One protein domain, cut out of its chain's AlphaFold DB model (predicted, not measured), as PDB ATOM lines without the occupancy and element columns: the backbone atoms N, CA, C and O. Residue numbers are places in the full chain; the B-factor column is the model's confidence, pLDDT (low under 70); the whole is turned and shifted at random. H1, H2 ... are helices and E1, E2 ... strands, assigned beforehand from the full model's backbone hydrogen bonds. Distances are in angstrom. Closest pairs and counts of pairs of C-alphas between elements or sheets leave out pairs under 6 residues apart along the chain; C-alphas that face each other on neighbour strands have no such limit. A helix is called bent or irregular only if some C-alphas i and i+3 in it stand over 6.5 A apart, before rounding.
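This is residues 85 to 250 of the 278 residues of the protein "Hypothetical protein" of Rotaria sordida (UniProt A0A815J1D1). A three-stranded sheet, E1 E3 E2, has H1 along one face and makes one side of the body; on the other side H4 packs on the small strand hairpin E4 E5 and on the long helix H3. The short H5 sits between H1 and H4, while H2 packs on H1 and is apart from H5. The printed part has 166 residues, with five named helices and five named strands in the order E1 H1 H2 E2 E3 H3 H4 H5 E4 E5; both sheets are antiparallel and the class is mixed, helices and strands. The whole is compact and rounded, with a radius of gyration of the C-alphas of 15.6 A and spans of 42 by 37 by 32 A.

E1, residues 86 to 92, is an edge strand antiparallel to the inner strand E3, residues 148 to 155; N 89 and O 151 are 2.8 A apart, within hydrogen-bond range. E2, residues 138 to 142, is the other edge strand and forms an antiparallel hairpin with E3, with N 152 and O 141 2.7 A apart. H1, residues 104 to 117, is on this sheet in two layers, helix over one face, at a height of 9.7 A; it runs along the strands, at 22 degrees to E3 on the local plane. H2, residues 127 to 137, touches residues 110 to 114 of H1, about perpendicular at 75 degrees; the closest C-alphas, of Tyr 114 and Ile 134, are 6.3 A apart. E1, H1 H2 and E2 form a split strand-helix-strand unit, two strands running the same way with E3 between them, with a right-handed crossover. H3, residues 165 to 185, only grazes the sheet with residues 165 to 172. Residues 202 to 209 of H4, residues 202 to 219, touch H3 at a steep tilt of 59 degrees, the same way, closest at the C-alphas of His 177 and Ile 202, 5.5 A. H4 is irregular, with C-alphas 211 and 214 7.7 A apart, and has a kink of 71 degrees near residue 212. H5, residues 232 to 236, touches residues 213 to 219 of H4, closest at the C-alphas of Arg 217 and Ala 233, 4.4 A, and residues 104 to 109 of H1, closest at Ser 108 and Asp 234, 4.9 A between C-alphas. E4, residues 239 to 241, and E5, residues 247 to 249, form an antiparallel hairpin, with N 248 and O 240 2.8 A apart. Every O i to N i+4 pair is within hydrogen-bond range in H1, H2, H3 and H5; in H4, 10 of 14 are.

E1 begins at C-alpha 86, (137.549, 203.913, 124.272), and is 20.4 A long; E3 is 22.9 A and H1 20.0 A. H3 measures 30.1 A and H4 23.0 A. E5 ends at C-alpha 249, (133.134, 189.971, 127.991).

The two C-alphas farthest apart, of Pro 158 and Asn 192, are 44.0 A apart. The printed part has no cut. The links E1 to H1, H3 to H4 and H4 to H5 are long. The mean pLDDT of the printed part is 88.3, and residues 119 to 125, 158 and 187 to 194 are under 70.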
ATOM      1  N   ALA A  85     140.903 205.972 121.578       93.00
ATOM      2  CA  ALA A  85     140.695 204.683 122.224       93.00
ATOM      3  C   ALA A  85     139.588 204.816 123.281       93.00
ATOM      4  O   ALA A  85     139.682 205.691 124.147       93.00
ATOM      5  N   TYR A  86     138.567 203.963 123.230       94.06
ATOM      6  CA  TYR A  86     137.549 203.913 124.272       94.06
ATOM      7  C   TYR A  86     137.040 202.495 124.541       94.06
ATOM      8  O   TYR A  86     137.058 201.630 123.662       94.06
ATOM      9  N   ILE A  87     136.568 202.272 125.765       95.06
ATOM     10  CA  ILE A  87     135.921 201.039 126.219       95.06
ATOM     11  C   ILE A  87     134.525 201.374 126.735       95.06
ATOM     12  O   ILE A  87     134.380 202.295 127.535       95.06
ATOM     13  N   ASP A  88     133.533 200.597 126.305       95.56
ATOM     14  CA  ASP A  88     132.241 200.475 126.982       95.56
ATOM     15  C   ASP A  88     132.279 199.212 127.854       95.56
ATOM     16  O   ASP A  88     132.385 198.096 127.340       95.56
ATOM     17  N   TYR A  89     132.319 199.395 129.172       97.12
ATOM     18  CA  TYR A  89     132.432 198.333 130.165       97.12
ATOM     19  C   TYR A  89     131.118 198.203 130.928       97.12
ATOM     20  O   TYR A  89     130.717 199.120 131.645       97.12
ATOM     21  N   GLU A  90     130.467 197.048 130.845       97.00
ATOM     22  CA  GLU A  90     129.189 196.833 131.500       97.00
ATOM     23  C   GLU A  90     128.870 195.376 131.858       97.00
ATOM     24  O   GLU A  90     129.257 194.434 131.171       97.00
ATOM     25  N   TYR A  91     128.108 195.190 132.943       97.38
ATOM     26  CA  TYR A  91     127.513 193.902 133.320       97.38
ATOM     27  C   TYR A  91     126.360 194.058 134.320       97.38
ATOM     28  O   TYR A  91     126.231 195.082 134.990       97.38
ATOM     29  N   PHE A  92     125.520 193.025 134.434       97.44
ATOM     30  CA  PHE A  92     124.405 192.977 135.388       97.44
ATOM     31  C   PHE A  92     124.860 192.473 136.760       97.44
ATOM     32  O   PHE A  92     125.511 191.429 136.848       97.44
ATOM     33  N   ILE A  93     124.509 193.198 137.822       97.00
ATOM     34  CA  ILE A  93     124.965 192.918 139.193       97.00
ATOM     35  C   ILE A  93     124.381 191.592 139.696       97.00
ATOM     36  O   ILE A  93     125.116 190.737 140.183       97.00
ATOM     37  N   ASP A  94     123.081 191.368 139.489       96.81
ATOM     38  CA  ASP A  94     122.359 190.171 139.949       96.81
ATOM     39  C   ASP A  94     122.856 188.864 139.305       96.81
ATOM     40  O   ASP A  94     122.663 187.782 139.861       96.81
ATOM     41  N   LYS A  95     123.508 188.949 138.140       97.50
ATOM     42  CA  LYS A  95     124.103 187.799 137.438       97.50
ATOM     43  C   LYS A  95     125.549 187.519 137.836       97.50
ATOM     44  O   LYS A  95     126.072 186.466 137.485       97.50
ATOM     45  N   ASN A  96     126.204 188.437 138.544       96.88
ATOM     46  CA  ASN A  96     127.637 188.386 138.846       96.88
ATOM     47  C   ASN A  96     127.893 188.580 140.349       96.88
ATOM     48  O   ASN A  96     128.762 189.355 140.746       96.88
ATOM     49  N   LEU A  97     127.126 187.872 141.184       94.44
ATOM     50  CA  LEU A  97     127.170 187.976 142.652       94.44
ATOM     51  C   LEU A  97     128.498 187.518 143.274       94.44
ATOM     52  O   LEU A  97     128.750 187.779 144.445       94.44
ATOM     53  N   ASP A  98     129.346 186.828 142.511       93.19
ATOM     54  CA  ASP A  98     130.688 186.449 142.950       93.19
ATOM     55  C   ASP A  98     131.692 187.617 142.897       93.19
ATOM     56  O   ASP A  98     132.805 187.489 143.411       93.19
ATOM     57  N   ILE A  99     131.313 188.750 142.291       94.69
ATOM     58  CA  ILE A  99     132.079 189.998 142.304       94.69
ATOM     59  C   ILE A  99     131.630 190.832 143.507       94.69
ATOM     60  O   ILE A  99     130.631 191.537 143.442       94.69
ATOM     61  N   GLU A 100     132.398 190.782 144.594       89.56
ATOM     62  CA  GLU A 100     132.093 191.539 145.819       89.56
ATOM     63  C   GLU A 100     132.413 193.037 145.681       89.56
ATOM     64  O   GLU A 100     131.683 193.891 146.178       89.56
ATOM     65  N   ASN A 101     133.504 193.371 144.982       93.06
ATOM     66  CA  ASN A 101     133.921 194.750 144.738       93.06
ATOM     67  C   ASN A 101     133.829 195.085 143.245       93.06
ATOM     68  O   ASN A 101     134.732 194.796 142.453       93.06
ATOM     69  N   HIS A 102     132.734 195.746 142.875       92.75
ATOM     70  CA  HIS A 102     132.408 196.073 141.489       92.75
ATOM     71  C   HIS A 102     133.361 197.080 140.820       92.75
ATOM     72  O   HIS A 102     133.313 197.205 139.597       92.75
ATOM     73  N   TYR A 103     134.255 197.745 141.565       91.75
ATOM     74  CA  TYR A 103     135.272 198.650 141.006       91.75
ATOM     75  C   TYR A 103     136.498 197.926 140.441       91.75
ATOM     76  O   TYR A 103     137.215 198.500 139.619       91.75
ATOM     77  N   ILE A 104     136.750 196.676 140.849       92.69
ATOM     78  CA  ILE A 104     137.965 195.959 140.436       92.69
ATOM     79  C   ILE A 104     137.970 195.747 138.922       92.69
ATOM     80  O   ILE A 104     138.941 196.104 138.268       92.69
ATOM     81  N   GLY A 105     136.872 195.253 138.349       94.25
ATOM     82  CA  GLY A 105     136.786 195.001 136.909       94.25
ATOM     83  C   GLY A 105     136.991 196.234 136.017       94.25
ATOM     84  O   GLY A 105     137.843 196.176 135.126       94.25
ATOM     85  N   PRO A 106     136.304 197.363 136.278       94.56
ATOM     86  CA  PRO A 106     136.613 198.666 135.689       94.56
ATOM     87  C   PRO A 106     138.112 199.006 135.705       94.56
ATOM     88  O   PRO A 106     138.708 199.248 134.653       94.56
ATOM     89  N   ILE A 107     138.759 198.943 136.872       92.19
ATOM     90  CA  ILE A 107     140.187 199.266 137.025       92.19
ATOM     91  C   ILE A 107     141.071 198.274 136.255       92.19
ATOM     92  O   ILE A 107     142.015 198.688 135.581       92.19
ATOM     93  N   SER A 108     140.766 196.977 136.305       92.81
ATOM     94  CA  SER A 108     141.492 195.943 135.563       92.81
ATOM     95  C   SER A 108     141.433 196.184 134.053       92.81
ATOM     96  O   SER A 108     142.458 196.078 133.378       92.81
ATOM     97  N   SER A 109     140.275 196.592 133.520       93.56
ATOM     98  CA  SER A 109     140.135 196.933 132.098       93.56
ATOM     99  C   SER A 109     140.984 198.148 131.696       93.56
ATOM    100  O   SER A 109     141.617 198.132 130.637       93.56
ATOM    101  N   LEU A 110     141.092 199.153 132.573       92.06
ATOM    102  CA  LEU A 110     141.950 200.319 132.367       92.06
ATOM    103  C   LEU A 110     143.440 199.959 132.384       92.06
ATOM    104  O   LEU A 110     144.171 200.418 131.509       92.06
ATOM    105  N   LYS A 111     143.898 199.121 133.328       89.81
ATOM    106  CA  LYS A 111     145.294 198.635 133.368       89.81
ATOM    107  C   LYS A 111     145.676 197.940 132.063       89.81
ATOM    108  O   LYS A 111     146.714 198.235 131.474       89.81
ATOM    109  N   ILE A 112     144.805 197.043 131.604       91.38
ATOM    110  CA  ILE A 112     144.984 196.287 130.364       91.38
ATOM    111  C   ILE A 112     145.088 197.242 129.177       91.38
ATOM    112  O   ILE A 112     146.069 197.194 128.436       91.38
ATOM    113  N   LEU A 113     144.110 198.138 129.009       91.00
ATOM    114  CA  LEU A 113     144.112 199.061 127.878       91.00
ATOM    115  C   LEU A 113     145.326 199.997 127.919       91.00
ATOM    116  O   LEU A 113     145.975 200.206 126.897       91.00
ATOM    117  N   TYR A 114     145.668 200.521 129.096       88.81
ATOM    118  CA  TYR A 114     146.827 201.385 129.282       88.81
ATOM    119  C   TYR A 114     148.121 200.729 128.804       88.81
ATOM    120  O   TYR A 114     148.883 201.368 128.079       88.81
ATOM    121  N   TYR A 115     148.353 199.471 129.193       87.25
ATOM    122  CA  TYR A 115     149.544 198.722 128.804       87.25
ATOM    123  C   TYR A 115     149.687 198.627 127.283       87.25
ATOM    124  O   TYR A 115     150.739 198.957 126.739       87.25
ATOM    125  N   PHE A 116     148.617 198.234 126.587       88.69
ATOM    126  CA  PHE A 116     148.663 198.064 125.135       88.69
ATOM    127  C   PHE A 116     148.717 199.387 124.361       88.69
ATOM    128  O   PHE A 116     149.237 199.407 123.249       88.69
ATOM    129  N   LEU A 117     148.213 200.489 124.926       87.62
ATOM    130  CA  LEU A 117     148.298 201.812 124.296       87.62
ATOM    131  C   LEU A 117     149.637 202.525 124.542       87.62
ATOM    132  O   LEU A 117     150.013 203.384 123.750       87.62
ATOM    133  N   ASN A 118     150.346 202.207 125.629       78.12
ATOM    134  CA  ASN A 118     151.550 202.926 126.065       78.12
ATOM    135  C   ASN A 118     152.781 202.001 126.186       78.12
ATOM    136  O   ASN A 118     153.556 202.175 127.125       78.12
ATOM    137  N   ILE A 119     152.945 201.023 125.277       62.28
ATOM    138  CA  ILE A 119     154.067 200.048 125.239       62.28
ATOM    139  C   ILE A 119     155.400 200.686 125.714       62.28
ATOM    140  O   ILE A 119     155.723 201.809 125.319       62.28
ATOM    141  N   PRO A 120     156.143 200.013 126.618       57.56
ATOM    142  CA  PRO A 120     156.699 200.611 127.826       57.56
ATOM    143  C   PRO A 120     158.042 201.298 127.578       57.56
ATOM    144  O   PRO A 120     159.074 200.641 127.512       57.56
ATOM    145  N   ASN A 121     158.045 202.628 127.541       53.03
ATOM    146  CA  ASN A 121     159.262 203.412 127.806       53.03
ATOM    147  C   ASN A 121     159.311 203.952 129.244       53.03
ATOM    148  O   ASN A 121     160.298 204.566 129.637       53.03
ATOM    149  N   ASP A 122     158.270 203.703 130.042       56.50
ATOM    150  CA  ASP A 122     158.200 204.160 131.425       56.50
ATOM    151  C   ASP A 122     158.621 203.032 132.373       56.50
ATOM    152  O   ASP A 122     157.874 202.076 132.591       56.50
ATOM    153  N   THR A 123     159.792 203.169 132.996       58.84
ATOM    154  CA  THR A 123     160.092 202.459 134.244       58.84
ATOM    155  C   THR A 123     159.083 202.921 135.292       58.84
ATOM    156  O   THR A 123     158.975 204.107 135.609       58.84
ATOM    157  N   ILE A 124     158.255 201.997 135.763       62.25
ATOM    158  CA  ILE A 124     157.234 202.253 136.776       62.25
ATOM    159  C   ILE A 124     157.701 201.573 138.054       62.25
ATOM    160  O   ILE A 124     157.846 200.355 138.062       62.25
ATOM    161  N   ASP A 125     157.906 202.362 139.108       65.00
ATOM    162  CA  ASP A 125     158.514 201.883 140.354       65.00
ATOM    163  C   ASP A 125     157.502 201.225 141.312       65.00
ATOM    164  O   ASP A 125     157.886 200.395 142.133       65.00
ATOM    165  N   THR A 126     156.200 201.551 141.220       73.38
ATOM    166  CA  THR A 126     155.145 200.955 142.070       73.38
ATOM    167  C   THR A 126     153.781 200.827 141.369       73.38
ATOM    168  O   THR A 126     153.445 201.587 140.457       73.38
ATOM    169  N   ILE A 127     152.944 199.892 141.849       71.56
ATOM    170  CA  ILE A 127     151.550 199.681 141.392       71.56
ATOM    171  C   ILE A 127     150.666 200.914 141.649       71.56
ATOM    172  O   ILE A 127     149.758 201.210 140.869       71.56
ATOM    173  N   GLU A 128     150.915 201.648 142.732       75.81
ATOM    174  CA  GLU A 128     150.150 202.855 143.052       75.81
ATOM    175  C   GLU A 128     150.419 203.964 142.030       75.81
ATOM    176  O   GLU A 128     149.481 204.514 141.447       75.81
ATOM    177  N   ILE A 129     151.698 204.221 141.730       74.38
ATOM    178  CA  ILE A 129     152.104 205.184 140.700       74.38
ATOM    179  C   ILE A 129     151.542 204.761 139.339       74.38
ATOM    180  O   ILE A 129     151.040 205.605 138.594       74.38
ATOM    181  N   TYR A 130     151.562 203.460 139.030       76.88
ATOM    182  CA  TYR A 130     150.951 202.915 137.818       76.88
ATOM    183  C   TYR A 130     149.463 203.268 137.719       76.88
ATOM    184  O   TYR A 130     149.015 203.827 136.720       76.88
ATOM    185  N   THR A 131     148.704 203.006 138.782       77.19
ATOM    186  CA  THR A 131     147.252 203.229 138.817       77.19
ATOM    187  C   THR A 131     146.910 204.715 138.707       77.19
ATOM    188  O   THR A 131     146.033 205.094 137.932       77.19
ATOM    189  N   GLN A 132     147.642 205.587 139.404       79.44
ATOM    190  CA  GLN A 132     147.453 207.034 139.286       79.44
ATOM    191  C   GLN A 132     147.791 207.550 137.878       79.44
ATOM    192  O   GLN A 132     147.078 208.408 137.351       79.44
ATOM    193  N   LYS A 133     148.853 207.029 137.242       81.00
ATOM    194  CA  LYS A 133     149.195 207.353 135.847       81.00
ATOM    195  C   LYS A 133     148.085 206.925 134.887       81.00
ATOM    196  O   LYS A 133     147.750 207.703 133.997       81.00
ATOM    197  N   ILE A 134     147.506 205.739 135.083       84.19
ATOM    198  CA  ILE A 134     146.373 205.244 134.292       84.19
ATOM    199  C   ILE A 134     145.193 206.210 134.398       84.19
ATOM    200  O   ILE A 134     144.738 206.721 133.381       84.19
ATOM    201  N   LEU A 135     144.734 206.515 135.615       82.88
ATOM    202  CA  LEU A 135     143.542 207.345 135.819       82.88
ATOM    203  C   LEU A 135     143.697 208.765 135.253       82.88
ATOM    204  O   LEU A 135     142.727 209.346 134.788       82.88
ATOM    205  N   LYS A 136     144.918 209.310 135.209       86.62
ATOM    206  CA  LYS A 136     145.195 210.608 134.565       86.62
ATOM    207  C   LYS A 136     145.129 210.567 133.035       86.62
ATOM    208  O   LYS A 136     145.026 211.617 132.404       86.62
ATOM    209  N   GLN A 137     145.227 209.386 132.425       88.56
ATOM    210  CA  GLN A 137     145.226 209.213 130.970       88.56
ATOM    211  C   GLN A 137     143.860 208.847 130.395       88.56
ATOM    212  O   GLN A 137     143.727 208.819 129.173       88.56
ATOM    213  N   PHE A 138     142.852 208.615 131.233       91.69
ATOM    214  CA  PHE A 138     141.499 208.306 130.790       91.69
ATOM    215  C   PHE A 138     140.489 209.267 131.409       91.69
ATOM    216  O   PHE A 138     140.486 209.500 132.614       91.69
ATOM    217  N   LEU A 139     139.589 209.783 130.581       93.25
ATOM    218  CA  LEU A 139     138.302 210.272 131.040       93.25
ATOM    219  C   LEU A 139     137.450 209.046 131.378       93.25
ATOM    220  O   LEU A 139     137.108 208.254 130.499       93.25
ATOM    221  N   VAL A 140     137.147 208.888 132.660       94.00
ATOM    222  CA  VAL A 140     136.218 207.878 133.159       94.00
ATOM    223  C   VAL A 140     134.848 208.528 133.240       94.00
ATOM    224  O   VAL A 140     134.718 209.601 133.816       94.00
ATOM    225  N   LEU A 141     133.849 207.904 132.631       95.75
ATOM    226  CA  LEU A 141     132.452 208.262 132.806       95.75
ATOM    227  C   LEU A 141     131.698 207.015 133.257       95.75
ATOM    228  O   LEU A 141     131.922 205.930 132.737       95.75
ATOM    229  N   GLN A 142     130.781 207.152 134.196       95.00
ATOM    230  CA  GLN A 142     129.929 206.097 134.705       95.00
ATOM    231  C   GLN A 142     128.459 206.407 134.447       95.00
ATOM    232  O   GLN A 142     128.009 207.553 134.448       95.00
ATOM    233  N   ALA A 143     127.699 205.341 134.249       95.62
ATOM    234  CA  ALA A 143     126.247 205.349 134.249       95.62
ATOM    235  C   ALA A 143     125.719 204.063 134.892       95.62
ATOM    236  O   ALA A 143     124.742 203.465 134.427       95.62
ATOM    237  N   SER A 144     126.402 203.616 135.946       95.75
ATOM    238  CA  SER A 144     125.986 202.481 136.760       95.75
ATOM    239  C   SER A 144     124.629 202.751 137.423       95.75
ATOM    240  O   SER A 144     124.216 203.891 137.626       95.75
ATOM    241  N   THR A 145     123.912 201.682 137.733       95.44
ATOM    242  CA  THR A 145     122.643 201.664 138.469       95.44
ATOM    243  C   THR A 145     122.713 200.566 139.525       95.44
ATOM    244  O   THR A 145     123.650 199.770 139.525       95.44
ATOM    245  N   ASN A 146     121.674 200.436 140.349       94.94
ATOM    246  CA  ASN A 146     121.557 199.318 141.291       94.94
ATOM    247  C   ASN A 146     121.438 197.944 140.601       94.94
ATOM    248  O   ASN A 146     121.604 196.920 141.251       94.94
ATOM    249  N   GLU A 147     121.147 197.906 139.297       95.56
ATOM    250  CA  GLU A 147     120.976 196.666 138.526       95.56
ATOM    251  C   GLU A 147     122.195 196.340 137.651       95.56
ATOM    252  O   GLU A 147     122.429 195.185 137.288       95.56
ATOM    253  N   LYS A 148     122.962 197.361 137.262       95.94
ATOM    254  CA  LYS A 148     123.940 197.260 136.179       95.94
ATOM    255  C   LYS A 148     125.135 198.169 136.420       95.94
ATOM    256  O   LYS A 148     124.957 199.370 136.609       95.94
ATOM    257  N   ILE A 149     126.335 197.613 136.312       97.31
ATOM    258  CA  ILE A 149     127.584 198.370 136.209       97.31
ATOM    259  C   ILE A 149     127.745 198.854 134.767       97.31
ATOM    260  O   ILE A 149     127.526 198.076 133.839       97.31
ATOM    261  N   SER A 150     128.095 200.126 134.571       96.69
ATOM    262  CA  SER A 150     128.304 200.719 133.244       96.69
ATOM    263  C   SER A 150     129.307 201.868 133.322       96.69
ATOM    264  O   SER A 150     129.063 202.864 134.006       96.69
ATOM    265  N   TYR A 151     130.421 201.718 132.616       96.94
ATOM    266  CA  TYR A 151     131.498 202.691 132.508       96.94
ATOM    267  C   TYR A 151     131.894 202.891 131.051       96.94
ATOM    268  O   TYR A 151     132.040 201.942 130.291       96.94
ATOM    269  N   HIS A 152     132.155 204.135 130.690       95.75
ATOM    270  CA  HIS A 152     132.828 204.528 129.470       95.75
ATOM    271  C   HIS A 152     134.227 205.028 129.840       95.75
ATOM    272  O   HIS A 152     134.371 205.998 130.586       95.75
ATOM    273  N   PHE A 153     135.266 204.400 129.302       95.19
ATOM    274  CA  PHE A 153     136.642 204.874 129.444       95.19
ATOM    275  C   PHE A 153     137.092 205.469 128.125       95.19
ATOM    276  O   PHE A 153     137.065 204.767 127.123       95.19
ATOM    277  N   ILE A 154     137.520 206.729 128.103       94.12
ATOM    278  CA  ILE A 154     137.959 207.417 126.884       94.12
ATOM    279  C   ILE A 154     139.386 207.907 127.095       94.12
ATOM    280  O   ILE A 154     139.655 208.672 128.017       94.12
ATOM    281  N   HIS A 155     140.318 207.486 126.246       92.25
ATOM    282  CA  HIS A 155     141.714 207.889 126.364       92.25
ATOM    283  C   HIS A 155     141.883 209.390 126.092       92.25
ATOM    284  O   HIS A 155     141.433 209.917 125.073       92.25
ATOM    285  N   SER A 156     142.551 210.090 127.004       87.06
ATOM    286  CA  SER A 156     142.625 211.551 127.017       87.06
ATOM    287  C   SER A 156     143.685 212.118 126.070       87.06
ATOM    288  O   SER A 156     143.544 213.264 125.649       87.06
ATOM    289  N   LYS A 157     144.733 211.358 125.703       80.88
ATOM    290  CA  LYS A 157     145.809 211.886 124.839       80.88
ATOM    291  C   LYS A 157     145.346 212.017 123.377       80.88
ATOM    292  O   LYS A 157     145.010 210.995 122.778       80.88
ATOM    293  N   PRO A 158     145.416 213.217 122.769       69.19
ATOM    294  CA  PRO A 158     145.035 213.431 121.368       69.19
ATOM    295  C   PRO A 158     145.914 212.701 120.346       69.19
ATOM    296  O   PRO A 158     145.473 212.477 119.228       69.19
ATOM    297  N   SER A 159     147.146 212.335 120.709       71.12
ATOM    298  CA  SER A 159     148.093 211.648 119.819       71.12
ATOM    299  C   SER A 159     147.828 210.148 119.654       71.12
ATOM    300  O   SER A 159     148.472 209.508 118.829       71.12
ATOM    301  N   VAL A 160     146.900 209.577 120.428       79.19
ATOM    302  CA  VAL A 160     146.551 208.152 120.370       79.19
ATOM    303  C   VAL A 160     145.164 208.023 119.750       79.19
ATOM    304  O   VAL A 160     144.149 207.960 120.449       79.19
ATOM    305  N   LEU A 161     145.135 208.035 118.418       90.25
ATOM    306  CA  LEU A 161     143.928 207.856 117.619       90.25
ATOM    307  C   LEU A 161     144.018 206.556 116.825       90.25
ATOM    308  O   LEU A 161     145.058 206.218 116.263       90.25
ATOM    309  N   PHE A 162     142.895 205.857 116.756       92.88
ATOM    310  CA  PHE A 162     142.668 204.790 115.796       92.88
ATOM    311  C   PHE A 162     142.128 205.398 114.509       92.88
ATOM    312  O   PHE A 162     141.404 206.392 114.554       92.88
ATOM    313  N   GLU A 163     142.439 204.773 113.375       92.94
ATOM    314  CA  GLU A 163     141.962 205.203 112.055       92.94
ATOM    315  C   GLU A 163     140.441 205.384 112.017       92.94
ATOM    316  O   GLU A 163     139.940 206.339 111.429       92.94
ATOM    317  N   ASN A 164     139.714 204.474 112.666       92.06
ATOM    318  CA  ASN A 164     138.273 204.533 112.841       92.06
ATOM    319  C   ASN A 164     137.809 203.553 113.933       92.06
ATOM    320  O   ASN A 164     138.592 202.780 114.497       92.06
ATOM    321  N   VAL A 165     136.503 203.575 114.213       92.75
ATOM    322  CA  VAL A 165     135.862 202.718 115.221       92.75
ATOM    323  C   VAL A 165     136.020 201.216 114.942       92.75
ATOM    324  O   VAL A 165     136.156 200.438 115.885       92.75
ATOM    325  N   SER A 166     136.078 200.797 113.675       92.94
ATOM    326  CA  SER A 166     136.269 199.387 113.315       92.94
ATOM    327  C   SER A 166     137.676 198.913 113.674       92.94
ATOM    328  O   SER A 166     137.829 197.836 114.251       92.94
ATOM    329  N   THR A 167     138.700 199.729 113.399       94.38
ATOM    330  CA  THR A 167     140.096 199.425 113.753       94.38
ATOM    331  C   THR A 167     140.275 199.322 115.270       94.38
ATOM    332  O   THR A 167     140.919 198.385 115.744       94.38
ATOM    333  N   LEU A 168     139.637 200.210 116.045       94.75
ATOM    334  CA  LEU A 168     139.588 200.099 117.510       94.75
ATOM    335  C   LEU A 168     138.935 198.777 117.958       94.75
ATOM    336  O   LEU A 168     139.469 198.084 118.824       94.75
ATOM    337  N   GLY A 169     137.817 198.388 117.341       95.44
ATOM    338  CA  GLY A 169     137.146 197.121 117.637       95.44
ATOM    339  C   GLY A 169     138.003 195.888 117.340       95.44
ATOM    340  O   GLY A 169     138.016 194.942 118.129       95.44
ATOM    341  N   ILE A 170     138.739 195.887 116.225       95.75
ATOM    342  CA  ILE A 170     139.683 194.814 115.870       95.75
ATOM    343  C   ILE A 170     140.804 194.730 116.909       95.75
ATOM    344  O   ILE A 170     141.105 193.640 117.397       95.75
ATOM    345  N   PHE A 171     141.376 195.873 117.291       95.88
ATOM    346  CA  PHE A 171     142.418 195.954 118.310       95.88
ATOM    347  C   PHE A 171     141.958 195.388 119.661       95.88
ATOM    348  O   PHE A 171     142.633 194.531 120.232       95.88
ATOM    349  N   LEU A 172     140.777 195.785 120.145       96.12
ATOM    350  CA  LEU A 172     140.238 195.279 121.411       96.12
ATOM    351  C   LEU A 172     139.934 193.778 121.356       96.12
ATOM    352  O   LEU A 172     140.231 193.061 122.311       96.12
ATOM    353  N   LYS A 173     139.410 193.272 120.231       96.56
ATOM    354  CA  LYS A 173     139.213 191.827 120.025       96.56
ATOM    355  C   LYS A 173     140.539 191.068 120.072       96.56
ATOM    356  O   LYS A 173     140.597 190.018 120.707       96.56
ATOM    357  N   ALA A 174     141.591 191.599 119.450       96.00
ATOM    358  CA  ALA A 174     142.919 190.992 119.475       96.00
ATOM    359  C   ALA A 174     143.503 190.949 120.897       96.00
ATOM    360  O   ALA A 174     143.998 189.903 121.313       96.00
ATOM    361  N   ILE A 175     143.378 192.037 121.670       95.38
ATOM    362  CA  ILE A 175     143.800 192.075 123.080       95.38
ATOM    363  C   ILE A 175     143.045 191.036 123.901       95.38
ATOM    364  O   ILE A 175     143.666 190.225 124.581       95.38
ATOM    365  N   ILE A 176     141.712 191.039 123.840       96.25
ATOM    366  CA  ILE A 176     140.883 190.106 124.609       96.25
ATOM    367  C   ILE A 176     141.257 188.665 124.259       96.25
ATOM    368  O   ILE A 176     141.470 187.854 125.155       96.25
ATOM    369  N   HIS A 177     141.382 188.350 122.969       95.25
ATOM    370  CA  HIS A 177     141.799 187.023 122.520       95.25
ATOM    371  C   HIS A 177     143.161 186.630 123.101       95.25
ATOM    372  O   HIS A 177     143.255 185.594 123.759       95.25
ATOM    373  N   PHE A 178     144.171 187.495 122.953       94.12
ATOM    374  CA  PHE A 178     145.512 187.280 123.493       94.12
ATOM    375  C   PHE A 178     145.491 187.018 125.003       94.12
ATOM    376  O   PHE A 178     146.127 186.075 125.473       94.12
ATOM    377  N   LEU A 179     144.746 187.817 125.769       94.25
ATOM    378  CA  LEU A 179     144.663 187.695 127.224       94.25
ATOM    379  C   LEU A 179     144.043 186.369 127.658       94.25
ATOM    380  O   LEU A 179     144.603 185.673 128.503       94.25
ATOM    381  N   LEU A 180     142.895 186.010 127.080       93.81
ATOM    382  CA  LEU A 180     142.192 184.781 127.443       93.81
ATOM    383  C   LEU A 180     142.995 183.544 127.031       93.81
ATOM    384  O   LEU A 180     143.117 182.597 127.806       93.81
ATOM    385  N   PHE A 181     143.602 183.576 125.844       91.31
ATOM    386  CA  PHE A 181     144.499 182.520 125.392       91.31
ATOM    387  C   PHE A 181     145.734 182.397 126.297       91.31
ATOM    388  O   PHE A 181     146.118 181.285 126.658       91.31
ATOM    389  N   SER A 182     146.299 183.522 126.748       90.25
ATOM    390  CA  SER A 182     147.434 183.535 127.681       90.25
ATOM    391  C   SER A 182     147.098 182.891 129.026       90.25
ATOM    392  O   SER A 182     147.958 182.217 129.583       90.25
ATOM    393  N   ILE A 183     145.868 183.044 129.540       89.56
ATOM    394  CA  ILE A 183     145.437 182.327 130.756       89.56
ATOM    395  C   ILE A 183     145.456 180.816 130.517       89.56
ATOM    396  O   ILE A 183     145.963 180.077 131.351       89.56
ATOM    397  N   ILE A 184     144.926 180.353 129.383       87.25
ATOM    398  CA  ILE A 184     144.856 178.918 129.067       87.25
ATOM    399  C   ILE A 184     146.252 178.318 128.886       87.25
ATOM    400  O   ILE A 184     146.518 177.214 129.351       87.25
ATOM    401  N   GLN A 185     147.155 179.040 128.222       84.75
ATOM    402  CA  GLN A 185     148.542 178.602 128.059       84.75
ATOM    403  C   GLN A 185     149.351 178.676 129.354       84.75
ATOM    404  O   GLN A 185     150.403 178.039 129.472       84.75
ATOM    405  N   HIS A 186     148.897 179.473 130.319       83.12
ATOM    406  CA  HIS A 186     149.582 179.610 131.582       83.12
ATOM    407  C   HIS A 186     149.478 178.298 132.368       83.12
ATOM    408  O   HIS A 186     148.405 177.882 132.797       83.12
ATOM    409  N   LYS A 187     150.630 177.659 132.594       67.19
ATOM    410  CA  LYS A 187     150.780 176.390 133.328       67.19
ATOM    411  C   LYS A 187     150.577 176.549 134.845       67.19
ATOM    412  O   LYS A 187     151.341 175.993 135.632       67.19
ATOM    413  N   CYS A 188     149.607 177.350 135.279       64.88
ATOM    414  CA  CYS A 188     149.262 177.419 136.694       64.88
ATOM    415  C   CYS A 188     148.632 176.093 137.107       64.88
ATOM    416  O   CYS A 188     147.741 175.572 136.440       64.88
ATOM    417  N   THR A 189     149.080 175.570 138.243       59.66
ATOM    418  CA  THR A 189     148.612 174.311 138.836       59.66
ATOM    419  C   THR A 189     147.118 174.312 139.171       59.66
ATOM    420  O   THR A 189     146.542 173.248 139.375       59.66
ATOM    421  N   MET A 190     146.484 175.490 139.199       63.22
ATOM    422  CA  MET A 190     145.040 175.657 139.386       63.22
ATOM    423  C   MET A 190     144.226 175.291 138.134       63.22
ATOM    424  O   MET A 190     143.007 175.141 138.227       63.22
ATOM    425  N   PHE A 191     144.875 175.137 136.974       67.75
ATOM    426  CA  PHE A 191     144.231 174.801 135.706       67.75
ATOM    427  C   PHE A 191     144.698 173.438 135.224       67.75
ATOM    428  O   PHE A 191     145.867 173.240 134.912       67.75
ATOM    429  N   ASN A 192     143.753 172.513 135.084       66.25
ATOM    430  CA  ASN A 192     143.944 171.339 134.241       66.25
ATOM    431  C   ASN A 192     143.128 171.525 132.957       66.25
ATOM    432  O   ASN A 192     142.165 170.805 132.700       66.25
ATOM    433  N   ILE A 193     143.444 172.594 132.221       69.31
ATOM    434  CA  ILE A 193     142.748 172.954 130.987       69.31
ATOM    435  C   ILE A 193     143.423 172.213 129.829       69.31
ATOM    436  O   ILE A 193     144.622 172.364 129.599       69.31
ATOM    437  N   ASN A 194     142.645 171.409 129.101       67.88
ATOM    438  CA  ASN A 194     143.096 170.779 127.859       67.88
ATOM    439  C   ASN A 194     143.419 171.842 126.798       67.88
ATOM    440  O   ASN A 194     142.866 172.942 126.831       67.88
ATOM    441  N   SER A 195     144.264 171.501 125.823       72.00
ATOM    442  CA  SER A 195     144.582 172.392 124.702       72.00
ATOM    443  C   SER A 195     143.311 172.986 124.067       72.00
ATOM    444  O   SER A 195     142.337 172.254 123.864       72.00
ATOM    445  N   PRO A 196     143.290 174.297 123.761       74.81
ATOM    446  CA  PRO A 196     142.113 174.939 123.193       74.81
ATOM    447  C   PRO A 196     141.793 174.371 121.796       74.81
ATOM    448  O   PRO A 196     142.712 173.992 121.068       74.81
ATOM    449  N   PRO A 197     140.510 174.321 121.397       72.56
ATOM    450  CA  PRO A 197     140.106 173.847 120.079       72.56
ATOM    451  C   PRO A 197     140.538 174.828 118.981       72.56
ATOM    452  O   PRO A 197     140.555 176.045 119.192       72.56
ATOM    453  N   GLU A 198     140.829 174.301 117.792       80.19
ATOM    454  CA  GLU A 198     141.113 175.090 116.590       80.19
ATOM    455  C   GLU A 198     139.887 175.128 115.651       80.19
ATOM    456  O   GLU A 198     139.290 174.078 115.404       80.19
ATOM    457  N   PRO A 199     139.497 176.302 115.104       81.06
ATOM    458  CA  PRO A 199     140.049 177.631 115.368       81.06
ATOM    459  C   PRO A 199     139.612 178.186 116.733       81.06
ATOM    460  O   PRO A 199     138.451 178.093 117.133       81.06
ATOM    461  N   CYS A 200     140.545 178.829 117.433       87.38
ATOM    462  CA  CYS A 200     140.311 179.332 118.779       87.38
ATOM    463  C   CYS A 200     139.637 180.714 118.742       87.38
ATOM    464  O   CYS A 200     140.303 181.728 118.533       87.38
ATOM    465  N   THR A 201     138.315 180.778 118.923       93.44
ATOM    466  CA  THR A 201     137.577 182.055 118.990       93.44
ATOM    467  C   THR A 201     137.482 182.592 120.423       93.44
ATOM    468  O   THR A 201     137.560 181.825 121.382       93.44
ATOM    469  N   ILE A 202     137.221 183.900 120.591       94.50
ATOM    470  CA  ILE A 202     136.947 184.503 121.915       94.50
ATOM    471  C   ILE A 202     135.824 183.744 122.638       94.50
ATOM    472  O   ILE A 202     135.951 183.441 123.817       94.50
ATOM    473  N   SER A 203     134.751 183.377 121.932       94.31
ATOM    474  CA  SER A 203     133.635 182.622 122.519       94.31
ATOM    475  C   SER A 203     134.083 181.263 123.072       94.31
ATOM    476  O   SER A 203     133.711 180.899 124.186       94.31
ATOM    477  N   ASN A 204     134.938 180.534 122.343       92.81
ATOM    478  CA  ASN A 204     135.466 179.253 122.822       92.81
ATOM    479  C   ASN A 204     136.371 179.435 124.044       92.81
ATOM    480  O   ASN A 204     136.240 178.690 125.012       92.81
ATOM    481  N   LEU A 205     137.238 180.451 124.030       93.88
ATOM    482  CA  LEU A 205     138.104 180.787 125.163       93.88
ATOM    483  C   LEU A 205     137.293 181.097 126.428       93.88
ATOM    484  O   LEU A 205     137.589 180.572 127.499       93.88
ATOM    485  N   ILE A 206     136.234 181.899 126.297       95.44
ATOM    486  CA  ILE A 206     135.329 182.226 127.403       95.44
ATOM    487  C   ILE A 206     134.673 180.960 127.959       95.44
ATOM    488  O   ILE A 206     134.624 180.788 129.174       95.44
ATOM    489  N   GLN A 207     134.195 180.060 127.097       93.31
ATOM    490  CA  GLN A 207     133.562 178.811 127.532       93.31
ATOM    491  C   GLN A 207     134.530 177.888 128.279       93.31
ATOM    492  O   GLN A 207     134.130 177.260 129.255       93.31
ATOM    493  N   ILE A 208     135.796 177.834 127.861       91.69
ATOM    494  CA  ILE A 208     136.834 177.054 128.548       91.69
ATOM    495  C   ILE A 208     137.136 177.639 129.931       91.69
ATOM    496  O   ILE A 208     137.297 176.895 130.895       91.69
ATOM    497  N   LEU A 209     137.197 178.968 130.041       92.75
ATOM    498  CA  LEU A 209     137.532 179.656 131.290       92.75
ATOM    499  C   LEU A 209     136.346 179.777 132.256       92.75
ATOM    500  O   LEU A 209     136.562 179.895 133.461       92.75
ATOM    501  N   ALA A 210     135.110 179.722 131.755       94.81
ATOM    502  CA  ALA A 210     133.873 179.911 132.511       94.81
ATOM    503  C   ALA A 210     133.793 179.130 133.842       94.81
ATOM    504  O   ALA A 210     133.442 179.747 134.851       94.81
ATOM    505  N   PRO A 211     134.145 177.827 133.916       93.12
ATOM    506  CA  PRO A 211     134.108 177.074 135.175       93.12
ATOM    507  C   PRO A 211     135.102 177.577 136.229       93.12
ATOM    508  O   PRO A 211     134.914 177.335 137.419       93.12
ATOM    509  N   TYR A 212     136.154 178.277 135.805       92.81
ATOM    510  CA  TYR A 212     137.262 178.691 136.660       92.81
ATOM    511  C   TYR A 212     137.158 180.150 137.112       92.81
ATOM    512  O   TYR A 212     137.833 180.514 138.070       92.81
ATOM    513  N   VAL A 213     136.319 180.988 136.486       94.00
ATOM    514  CA  VAL A 213     136.306 182.454 136.693       94.00
ATOM    515  C   VAL A 213     136.279 182.865 138.169       94.00
ATOM    516  O   VAL A 213     137.086 183.697 138.577       94.00
ATOM    517  N   SER A 214     135.415 182.268 138.995       93.19
ATOM    518  CA  SER A 214     135.341 182.630 140.421       93.19
ATOM    519  C   SER A 214     136.631 182.285 141.182       93.19
ATOM    520  O   SER A 214     137.089 183.055 142.028       93.19
ATOM    521  N   ILE A 215     137.268 181.161 140.837       91.62
ATOM    522  CA  ILE A 215     138.551 180.733 141.408       91.62
ATOM    523  C   ILE A 215     139.669 181.676 140.944       91.62
ATOM    524  O   ILE A 215     140.468 182.117 141.769       91.62
ATOM    525  N   LEU A 216     139.689 182.046 139.656       92.12
ATOM    526  CA  LEU A 216     140.657 182.991 139.084       92.12
ATOM    527  C   LEU A 216     140.673 184.314 139.848       92.12
ATOM    528  O   LEU A 216     141.734 184.788 140.251       92.12
ATOM    529  N   ARG A 217     139.488 184.883 140.089       93.38
ATOM    530  CA  ARG A 217     139.317 186.161 140.794       93.38
ATOM    531  C   ARG A 217     139.880 186.132 142.206       93.38
ATOM    532  O   ARG A 217     140.474 187.112 142.644       93.38
ATOM    533  N   LYS A 218     139.674 185.017 142.912       91.31
ATOM    534  CA  LYS A 218     140.009 184.873 144.334       91.31
ATOM    535  C   LYS A 218     141.455 184.456 144.571       91.31
ATOM    536  O   LYS A 218     142.070 184.919 145.525       91.31
ATOM    537  N   HIS A 219     141.999 183.592 143.716       89.69
ATOM    538  CA  HIS A 219     143.261 182.903 143.993       89.69
ATOM    539  C   HIS A 219     144.414 183.298 143.067       89.69
ATOM    540  O   HIS A 219     145.567 183.049 143.409       89.69
ATOM    541  N   CYS A 220     144.147 183.937 141.925       89.56
ATOM    542  CA  CYS A 220     145.176 184.269 140.936       89.56
ATOM    543  C   CYS A 220     145.515 185.769 140.905       89.56
ATOM    544  O   CYS A 220     145.766 186.332 139.839       89.56
ATOM    545  N   THR A 221     145.527 186.424 142.070       88.62
ATOM    546  CA  THR A 221     145.809 187.867 142.219       88.62
ATOM    547  C   THR A 221     147.288 188.222 142.058       88.62
ATOM    548  O   THR A 221     147.609 189.349 141.698       88.62
ATOM    549  N   SER A 222     148.190 187.262 142.276       86.25
ATOM    550  CA  SER A 222     149.642 187.411 142.087       86.25
ATOM    551  C   SER A 222     150.181 186.677 140.856       86.25
ATOM    552  O   SER A 222     151.320 186.907 140.457       86.25
ATOM    553  N   CYS A 223     149.382 185.804 140.231       86.38
ATOM    554  CA  CYS A 223     149.766 185.122 138.999       86.38
ATOM    555  C   CYS A 223     149.695 186.114 137.838       86.38
ATOM    556  O   CYS A 223     148.604 186.495 137.421       86.38
ATOM    557  N   THR A 224     150.838 186.541 137.314       82.19
ATOM    558  CA  THR A 224     150.906 187.430 136.151       82.19
ATOM    559  C   THR A 224     151.157 186.632 134.878       82.19
ATOM    560  O   THR A 224     151.897 185.648 134.879       82.19
ATOM    561  N   ILE A 225     150.572 187.085 133.772       82.31
ATOM    562  CA  ILE A 225     151.010 186.682 132.428       82.31
ATOM    563  C   ILE A 225     152.116 187.638 131.950       82.31
ATOM    564  O   ILE A 225     152.593 188.462 132.726       82.31
ATOM    565  N   SER A 226     152.516 187.579 130.678       79.38
ATOM    566  CA  SER A 226     153.552 188.441 130.074       79.38
ATOM    567  C   SER A 226     153.227 189.950 130.046       79.38
ATOM    568  O   SER A 226     153.867 190.700 129.313       79.38
ATOM    569  N   ILE A 227     152.224 190.403 130.804       83.50
ATOM    570  CA  ILE A 227     151.816 191.798 130.938       83.50
ATOM    571  C   ILE A 227     152.146 192.267 132.363       83.50
ATOM    572  O   ILE A 227     151.522 191.796 133.319       83.50
ATOM    573  N   PRO A 228     153.092 193.207 132.530       81.56
ATOM    574  CA  PRO A 228     153.393 193.819 133.816       81.56
ATOM    575  C   PRO A 228     152.144 194.393 134.488       81.56
ATOM    576  O   PRO A 228     151.323 195.044 133.846       81.56
ATOM    577  N   TYR A 229     152.030 194.181 135.801       83.31
ATOM    578  CA  TYR A 229     150.970 194.740 136.654       83.31
ATOM    579  C   TYR A 229     149.532 194.306 136.318       83.31
ATOM    580  O   TYR A 229     148.584 194.834 136.906       83.31
ATOM    581  N   VAL A 230     149.363 193.329 135.423       89.06
ATOM    582  CA  VAL A 230     148.081 192.690 135.114       89.06
ATOM    583  C   VAL A 230     148.148 191.232 135.556       89.06
ATOM    584  O   VAL A 230     148.867 190.408 134.985       89.06
ATOM    585  N   SER A 231     147.388 190.912 136.598       92.19
ATOM    586  CA  SER A 231     147.229 189.546 137.090       92.19
ATOM    587  C   SER A 231     146.195 188.765 136.273       92.19
ATOM    588  O   SER A 231     145.359 189.327 135.566       92.19
ATOM    589  N   ILE A 232     146.198 187.443 136.405       93.50
ATOM    590  CA  ILE A 232     145.137 186.583 135.873       93.50
ATOM    591  C   ILE A 232     143.787 186.943 136.506       93.50
ATOM    592  O   ILE A 232     142.770 186.937 135.810       93.50
ATOM    593  N   ALA A 233     143.767 187.319 137.792       93.62
ATOM    594  CA  ALA A 233     142.564 187.839 138.431       93.62
ATOM    595  C   ALA A 233     142.042 189.092 137.705       93.62
ATOM    596  O   ALA A 233     140.861 189.121 137.366       93.62
ATOM    597  N   ASP A 234     142.903 190.065 137.377       94.50
ATOM    598  CA  ASP A 234     142.509 191.269 136.621       94.50
ATOM    599  C   ASP A 234     141.811 190.897 135.298       94.50
ATOM    600  O   ASP A 234     140.740 191.415 134.981       94.50
ATOM    601  N   ILE A 235     142.371 189.945 134.549       95.50
ATOM    602  CA  ILE A 235     141.800 189.492 133.272       95.50
ATOM    603  C   ILE A 235     140.461 188.771 133.489       95.50
ATOM    604  O   ILE A 235     139.527 188.947 132.708       95.50
ATOM    605  N   SER A 236     140.317 187.993 134.563       95.25
ATOM    606  CA  SER A 236     139.071 187.274 134.871       95.25
ATOM    607  C   SER A 236     137.890 188.196 135.218       95.25
ATOM    608  O   SER A 236     136.730 187.803 135.075       95.25
ATOM    609  N   TYR A 237     138.144 189.447 135.616       96.69
ATOM    610  CA  TYR A 237     137.092 190.459 135.765       96.69
ATOM    611  C   TYR A 237     136.580 191.021 134.431       96.69
ATOM    612  O   TYR A 237     135.580 191.744 134.410       96.69
ATOM    613  N   LEU A 238     137.213 190.668 133.308       96.88
ATOM    614  CA  LEU A 238     136.643 190.903 131.986       96.88
ATOM    615  C   LEU A 238     135.567 189.877 131.629       96.88
ATOM    616  O   LEU A 238     134.823 190.127 130.693       96.88
ATOM    617  N   LEU A 239     135.480 188.734 132.313       97.81
ATOM    618  CA  LEU A 239     134.524 187.670 131.997       97.81
ATOM    619  C   LEU A 239     133.296 187.782 132.891       97.81
ATOM    620  O   LEU A 239     133.416 187.643 134.093       97.81
ATOM    621  N   VAL A 240     132.108 187.998 132.351       97.94
ATOM    622  CA  VAL A 240     130.890 188.232 133.152       97.94
ATOM    623  C   VAL A 240     129.715 187.445 132.600       97.94
ATOM    624  O   VAL A 240     129.707 187.044 131.437       97.94
ATOM    625  N   ARG A 241     128.692 187.231 133.423       97.81
ATOM    626  CA  ARG A 241     127.409 186.678 132.995       97.81
ATOM    627  C   ARG A 241     126.511 187.786 132.454       97.81
ATOM    628  O   ARG A 241     126.319 188.826 133.086       97.81
ATOM    629  N   SER A 242     125.970 187.546 131.267       96.75
ATOM    630  CA  SER A 242     124.953 188.378 130.621       96.75
ATOM    631  C   SER A 242     123.574 188.193 131.266       96.75
ATOM    632  O   SER A 242     123.360 187.265 132.044       96.75
ATOM    633  N   ALA A 243     122.597 189.019 130.877       94.94
ATOM    634  CA  ALA A 243     121.202 188.859 131.310       94.94
ATOM    635  C   ALA A 243     120.611 187.473 130.977       94.94
ATOM    636  O   ALA A 243     119.770 186.975 131.717       94.94
ATOM    637  N   ALA A 244     121.074 186.844 129.889       96.31
ATOM    638  CA  ALA A 244     120.676 185.499 129.467       96.31
ATOM    639  C   ALA A 244     121.501 184.380 130.136       96.31
ATOM    640  O   ALA A 244     121.524 183.257 129.639       96.31
ATOM    641  N   ASP A 245     122.232 184.705 131.205       95.25
ATOM    642  CA  ASP A 245     123.101 183.802 131.965       95.25
ATOM    643  C   ASP A 245     124.223 183.130 131.145       95.25
ATOM    644  O   ASP A 245     124.754 182.077 131.488       95.25
ATOM    645  N   LYS A 246     124.624 183.764 130.038       96.94
ATOM    646  CA  LYS A 246     125.778 183.340 129.230       96.94
ATOM    647  C   LYS A 246     127.022 184.116 129.627       96.94
ATOM    648  O   LYS A 246     126.934 185.336 129.775       96.94
ATOM    649  N   TRP A 247     128.160 183.433 129.714       97.50
ATOM    650  CA  TRP A 247     129.463 184.076 129.876       97.50
ATOM    651  C   TRP A 247     129.837 184.878 128.626       97.50
ATOM    652  O   TRP A 247     129.775 184.366 127.507       97.50
ATOM    653  N   ILE A 248     130.209 186.137 128.833       97.38
ATOM    654  CA  ILE A 248     130.594 187.124 127.821       97.38
ATOM    655  C   ILE A 248     131.756 187.978 128.345       97.38
ATOM    656  O   ILE A 248     132.198 187.814 129.482       97.38
ATOM    657  N   THR A 249     132.239 188.911 127.528       97.50
ATOM    658  CA  THR A 249     133.134 189.971 127.991       97.50
ATOM    659  C   THR A 249     132.342 191.130 128.591       97.50
ATOM    660  O   THR A 249     131.300 191.501 128.061       97.50
ATOM    661  N   ALA A 250     132.856 191.733 129.661       97.56
ATOM    662  CA  ALA A 250     132.330 192.975 130.222       97.56
ATOM    663  C   ALA A 250     132.630 194.179 129.320       97.56
ATOM    664  O   ALA A 250     131.923 195.171 129.371       97.56
TER     665      ALA A 250